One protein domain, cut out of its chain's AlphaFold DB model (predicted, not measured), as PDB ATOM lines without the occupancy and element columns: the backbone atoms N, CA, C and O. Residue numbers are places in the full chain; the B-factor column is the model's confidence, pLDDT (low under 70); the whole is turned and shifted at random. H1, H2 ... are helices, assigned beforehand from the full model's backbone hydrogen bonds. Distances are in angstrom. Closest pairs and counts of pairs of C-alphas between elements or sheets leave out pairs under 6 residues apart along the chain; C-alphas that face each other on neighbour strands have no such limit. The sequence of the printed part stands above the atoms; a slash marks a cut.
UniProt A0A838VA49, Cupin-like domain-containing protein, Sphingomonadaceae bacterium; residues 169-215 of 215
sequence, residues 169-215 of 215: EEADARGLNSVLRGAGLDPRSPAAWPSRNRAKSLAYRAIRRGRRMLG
ATOM      1  N   GLU A 169     160.463 114.162  19.360       97.25
ATOM      2  CA  GLU A 169     159.325 115.079  19.440       97.25
ATOM      3  C   GLU A 169     159.109 115.606  20.858       97.25
ATOM      4  O   GLU A 169     158.828 116.787  21.033       97.25
ATOM      5  N   GLU A 170     159.260 114.748  21.865       96.31
ATOM      6  CA  GLU A 170     159.154 115.116  23.272       96.31
ATOM      7  C   GLU A 170     160.242 116.128  23.657       96.31
ATOM      8  O   GLU A 170     159.923 117.157  24.252       96.31
ATOM      9  N   ALA A 171     161.492 115.900  23.239       95.94
ATOM     10  CA  ALA A 171     162.592 116.831  23.484       95.94
ATOM     11  C   ALA A 171     162.324 118.212  22.862       95.94
ATOM     12  O   ALA A 171     162.467 119.239  23.526       95.94
ATOM     13  N   ASP A 172     161.864 118.249  21.607       97.69
ATOM     14  CA  ASP A 172     161.503 119.509  20.953       97.69
ATOM     15  C   ASP A 172     160.290 120.181  21.621       97.69
ATOM     16  O   ASP A 172     160.247 121.404  21.746       97.69
ATOM     17  N   ALA A 173     159.307 119.404  22.083       97.81
ATOM     18  CA  ALA A 173     158.144 119.933  22.788       97.81
ATOM     19  C   ALA A 173     158.513 120.554  24.143       97.81
ATOM     20  O   ALA A 173     157.990 121.614  24.481       97.81
ATOM     21  N   ARG A 174     159.448 119.949  24.887       96.25
ATOM     22  CA  ARG A 174     160.043 120.552  26.093       96.25
ATOM     23  C   ARG A 174     160.803 121.835  25.757       96.25
ATOM     24  O   ARG A 174     160.693 122.817  26.483       96.25
ATOM     25  N   GLY A 175     161.502 121.867  24.624       96.75
ATOM     26  CA  GLY A 175     162.121 123.089  24.115       96.75
ATOM     27  C   GLY A 175     161.110 124.214  23.858       96.75
ATOM     28  O   GLY A 175     161.331 125.345  24.288       96.75
ATOM     29  N   LEU A 176     159.967 123.912  23.226       97.88
ATOM     30  CA  LEU A 176     158.887 124.895  23.061       97.88
ATOM     31  C   LEU A 176     158.349 125.366  24.410       97.88
ATOM     32  O   LEU A 176     158.170 126.564  24.606       97.88
ATOM     33  N   ASN A 177     158.085 124.431  25.324       98.00
ATOM     34  CA  ASN A 177     157.571 124.774  26.641       98.00
ATOM     35  C   ASN A 177     158.508 125.741  27.376       98.00
ATOM     36  O   ASN A 177     158.029 126.726  27.921       98.00
ATOM     37  N   SER A 178     159.826 125.526  27.307       96.50
ATOM     38  CA  SER A 178     160.812 126.452  27.876       96.50
ATOM     39  C   SER A 178     160.667 127.873  27.310       96.50
ATOM     40  O   SER A 178     160.678 128.843  28.066       96.50
ATOM     41  N   VAL A 179     160.462 128.009  25.992       95.69
ATOM     42  CA  VAL A 179     160.234 129.314  25.344       95.69
ATOM     43  C   VAL A 179     158.938 129.963  25.829       95.69
ATOM     44  O   VAL A 179     158.940 131.146  26.159       95.69
ATOM     45  N   LEU A 180     157.841 129.205  25.885       97.12
ATOM     46  CA  LEU A 180     156.538 129.712  26.329       97.12
ATOM     47  C   LEU A 180     156.570 130.126  27.806       97.12
ATOM     48  O   LEU A 180     156.058 131.188  28.152       97.12
ATOM     49  N   ARG A 181     157.234 129.338  28.656       95.56
ATOM     50  CA  ARG A 181     157.408 129.637  30.080       95.56
ATOM     51  C   ARG A 181     158.264 130.877  30.301       95.56
ATOM     52  O   ARG A 181     157.910 131.724  31.113       95.56
ATOM     53  N   GLY A 182     159.320 131.052  29.506       94.50
ATOM     54  CA  GLY A 182     160.097 132.294  29.474       94.50
ATOM     55  C   GLY A 182     159.288 133.528  29.048       94.50
ATOM     56  O   GLY A 182     159.660 134.641  29.398       94.50
ATOM     57  N   ALA A 183     158.171 133.340  28.336       96.25
ATOM     58  CA  ALA A 183     157.223 134.395  27.971       96.25
ATOM     59  C   ALA A 183     156.062 134.560  28.978       96.25
ATOM     60  O   ALA A 183     155.104 135.273  28.689       96.25
ATOM     61  N   GLY A 184     156.124 133.904  30.142       96.75
ATOM     62  CA  GLY A 184     155.110 134.006  31.197       96.75
ATOM     63  C   GLY A 184     153.882 133.111  31.007       96.75
ATOM     64  O   GLY A 184     152.895 133.280  31.718       96.75
ATOM     65  N   LEU A 185     153.913 132.166  30.064       97.56
ATOM     66  CA  LEU A 185     152.836 131.191  29.868       97.56
ATOM     67  C   LEU A 185     153.090 129.918  30.687       97.56
ATOM     68  O   LEU A 185     154.233 129.579  30.976       97.56
ATOM     69  N   ASP A 186     152.032 129.161  30.982       95.75
ATOM     70  CA  ASP A 186     152.139 127.854  31.643       95.75
ATOM     71  C   ASP A 186     151.762 126.706  30.684       95.75
ATOM     72  O   ASP A 186     150.595 126.313  30.570       95.75
ATOM     73  N   PRO A 187     152.716 126.199  29.884       96.62
ATOM     74  CA  PRO A 187     152.437 125.151  28.919       96.62
ATOM     75  C   PRO A 187     152.330 123.779  29.595       96.62
ATOM     76  O   PRO A 187     153.204 123.367  30.350       96.62
ATOM     77  N   ARG A 188     151.326 122.987  29.200       95.19
ATOM     78  CA  ARG A 188     151.211 121.580  29.632       95.19
ATOM     79  C   ARG A 188     152.459 120.765  29.275       95.19
ATOM     80  O   ARG A 188     153.054 120.979  28.211       95.19
ATOM     81  N   SER A 189     152.802 119.766  30.083       94.38
ATOM     82  CA  SER A 189     153.823 118.777  29.721       94.38
ATOM     83  C   SER A 189     153.505 118.071  28.386       94.38
ATOM     84  O   SER A 189     152.340 117.985  27.985       94.38
ATOM     85  N   PRO A 190     154.527 117.595  27.650       95.38
ATOM     86  CA  PRO A 190     154.344 116.708  26.506       95.38
ATOM     87  C   PRO A 190     153.516 115.472  26.869       95.38
ATOM     88  O   PRO A 190     153.610 114.952  27.978       95.38
ATOM     89  N   ALA A 191     152.738 114.980  25.911       94.44
ATOM     90  CA  ALA A 191     151.949 113.770  26.079       94.44
ATOM     91  C   ALA A 191     152.857 112.534  26.160       94.44
ATOM     92  O   ALA A 191     153.824 112.438  25.400       94.44
ATOM     93  N   ALA A 192     152.517 111.592  27.043       92.38
ATOM     94  CA  ALA A 192     153.190 110.301  27.169       92.38
ATOM     95  C   ALA A 192     153.024 109.438  25.901       92.38
ATOM     96  O   ALA A 192     152.042 109.575  25.168       92.38
ATOM     97  N   TRP A 193     153.968 108.526  25.647       92.69
ATOM     98  CA  TRP A 193     153.827 107.505  24.601       92.69
ATOM     99  C   TRP A 193     152.549 106.668  24.834       92.69
ATOM    100  O   TRP A 193     152.258 106.349  25.986       92.69
ATOM    101  N   PRO A 194     151.777 106.304  23.787       94.88
ATOM    102  CA  PRO A 194     152.051 106.483  22.357       94.88
ATOM    103  C   PRO A 194     151.573 107.808  21.742       94.88
ATOM    104  O   PRO A 194     151.769 108.036  20.545       94.88
ATOM    105  N   SER A 195     150.987 108.711  22.532       96.62
ATOM    106  CA  SER A 195     150.535 110.016  22.038       96.62
ATOM    107  C   SER A 195     151.711 110.856  21.533       96.62
ATOM    108  O   SER A 195     152.754 110.978  22.177       96.62
ATOM    109  N   ARG A 196     151.559 111.444  20.342       94.75
ATOM    110  CA  ARG A 196     152.623 112.195  19.657       94.75
ATOM    111  C   ARG A 196     152.678 113.652  20.109       94.75
ATOM    112  O   ARG A 196     151.659 114.259  20.414       94.75
ATOM    113  N   ASN A 197     153.868 114.245  20.025       96.88
ATOM    114  CA  ASN A 197     154.127 115.642  20.397       96.88
ATOM    115  C   ASN A 197     154.423 116.530  19.169       96.88
ATOM    116  O   ASN A 197     155.080 117.568  19.270       96.88
ATOM    117  N   ARG A 198     153.925 116.124  17.989       96.56
ATOM    118  CA  ARG A 198     154.233 116.712  16.670       96.56
ATOM    119  C   ARG A 198     154.018 118.217  16.587       96.56
ATOM    120  O   ARG A 198     154.912 118.909  16.120       96.56
ATOM    121  N   ALA A 199     152.866 118.723  17.029       97.56
ATOM    122  CA  ALA A 199     152.545 120.146  16.904       97.56
ATOM    123  C   ALA A 199     153.572 121.018  17.645       97.56
ATOM    124  O   ALA A 199     154.179 121.909  17.050       97.56
ATOM    125  N   LYS A 200     153.845 120.690  18.917       98.19
ATOM    126  CA  LYS A 200     154.862 121.384  19.717       98.19
ATOM    127  C   LYS A 200     156.263 121.219  19.126       98.19
ATOM    128  O   LYS A 200     157.005 122.194  19.028       98.19
ATOM    129  N   SER A 201     156.604 120.007  18.688       98.12
ATOM    130  CA  SER A 201     157.907 119.714  18.087       98.12
ATOM    131  C   SER A 201     158.163 120.537  16.819       98.12
ATOM    132  O   SER A 201     159.205 121.182  16.699       98.12
ATOM    133  N   LEU A 202     157.203 120.578  15.890       98.19
ATOM    134  CA  LEU A 202     157.321 121.334  14.640       98.19
ATOM    135  C   LEU A 202     157.410 122.842  14.893       98.19
ATOM    136  O   LEU A 202     158.271 123.499  14.304       98.19
ATOM    137  N   ALA A 203     156.592 123.376  15.806       97.88
ATOM    138  CA  ALA A 203     156.656 124.783  16.197       97.88
ATOM    139  C   ALA A 203     158.040 125.150  16.761       97.88
ATOM    140  O   ALA A 203     158.645 126.135  16.334       97.88
ATOM    141  N   TYR A 204     158.605 124.322  17.647       97.62
ATOM    142  CA  TYR A 204     159.946 124.567  18.181       97.62
ATOM    143  C   TYR A 204     161.035 124.520  17.108       97.62
ATOM    144  O   TYR A 204     161.930 125.366  17.080       97.62
ATOM    145  N   ARG A 205     160.964 123.548  16.191       96.62
ATOM    146  CA  ARG A 205     161.914 123.436  15.075       96.62
ATOM    147  C   ARG A 205     161.869 124.662  14.169       96.62
ATOM    148  O   ARG A 205     162.930 125.132  13.759       96.62
ATOM    149  N   ALA A 206     160.677 125.194  13.891       97.25
ATOM    150  CA  ALA A 206     160.512 126.431  13.133       97.25
ATOM    151  C   ALA A 206     161.169 127.620  13.855       97.25
ATOM    152  O   ALA A 206     161.985 128.313  13.250       97.25
ATOM    153  N   ILE A 207     160.925 127.780  15.165       94.81
ATOM    154  CA  ILE A 207     161.568 128.817  15.995       94.81
ATOM    155  C   ILE A 207     163.099 128.686  15.951       94.81
ATOM    156  O   ILE A 207     163.803 129.660  15.688       94.81
ATOM    157  N   ARG A 208     163.638 127.478  16.160       94.00
ATOM    158  CA  ARG A 208     165.088 127.214  16.114       94.00
ATOM    159  C   ARG A 208     165.701 127.482  14.744       94.00
ATOM    160  O   ARG A 208     166.863 127.874  14.661       94.00
ATOM    161  N   ARG A 209     164.973 127.207  13.662       94.19
ATOM    162  CA  ARG A 209     165.427 127.519  12.303       94.19
ATOM    163  C   ARG A 209     165.437 129.028  12.075       94.19
ATOM    164  O   ARG A 209     166.464 129.527  11.646       94.19
ATOM    165  N   GLY A 210     164.364 129.731  12.439       94.56
ATOM    166  CA  GLY A 210     164.286 131.190  12.334       94.56
ATOM    167  C   GLY A 210     165.415 131.891  13.093       94.56
ATOM    168  O   GLY A 210     166.119 132.711  12.517       94.56
ATOM    169  N   ARG A 211     165.681 131.488  14.344       91.56
ATOM    170  CA  ARG A 211     166.788 132.044  15.148       91.56
ATOM    171  C   ARG A 211     168.170 131.851  14.515       91.56
ATOM    172  O   ARG A 211     168.994 132.740  14.629       91.56
ATOM    173  N   ARG A 212     168.412 130.718  13.845       90.19
ATOM    174  CA  ARG A 212     169.681 130.431  13.141       90.19
ATOM    175  C   ARG A 212     169.835 131.144  11.798       90.19
ATOM    176  O   ARG A 212     170.892 131.048  11.203       90.19
ATOM    177  N   MET A 213     168.762 131.723  11.263       89.19
ATOM    178  CA  MET A 213     168.814 132.508  10.024       89.19
ATOM    179  C   MET A 213     168.937 134.010  10.307       89.19
ATOM    180  O   MET A 213     169.316 134.760   9.417       89.19
ATOM    181  N   LEU A 214     168.571 134.442  11.519       83.88
ATOM    182  CA  LEU A 214     168.606 135.837  11.972       83.88
ATOM    183  C   LEU A 214     169.880 136.194  12.759       83.88
ATOM    184  O   LEU A 214     170.033 137.337  13.178       83.88
ATOM    185  N   GLY A 215     170.765 135.223  12.969       54.47
ATOM    186  CA  GLY A 215     172.100 135.357  13.552       54.47
ATOM    187  C   GLY A 215     173.019 134.302  12.962       54.47
ATOM    188  O   GLY A 215     174.194 134.275  13.375       54.47
TER     189      GLY A 215
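What this domain is: This is residues 169 to 215 of the 215 residues of the protein "Cupin-like domain-containing protein" of Sphingomonadaceae bacterium (UniProt A0A838VA49). Two helices, H1 and H2, meet near their first residues as a wide V, and residues 183 to 197 fold back in a broad loop from the end of H1 to the start of H2. The far end of H2 and the tail, residues 209 to 215, stick out. The printed part has 47 residues, all helix in class, with no named strand. It is only just compact, close to loose, with a radius of gyration of the C-alphas of 11.1 A, and spans 36 by 22 by 12 A.

How they stand to each other: H1, residues 169 to 182, touches H2, residues 198 to 213, and H2 touches H1 with residues 198 to 205 alone. Their closest C-alphas, of Asp 172 and Ser 201, are 4.6 A apart. They run the same way at a steep tilt of 67 degrees. In H1 and H2 every O i to N i+4 pair is within hydrogen-bond range.

Where its parts are: H1 begins at C-alpha 169, (159.325, 115.079, 19.440), and measures 19.9 A. H2 measures 22.5 A and ends at C-alpha 213, (168.814, 132.508, 10.024).

The domain as a whole: The C-alphas farthest apart, of Pro 194 and Gly 215, are 36.2 A apart. The H1 to H2 link is long, with 15 residues. The printed part has no cut; residue 215 has pLDDT under 70.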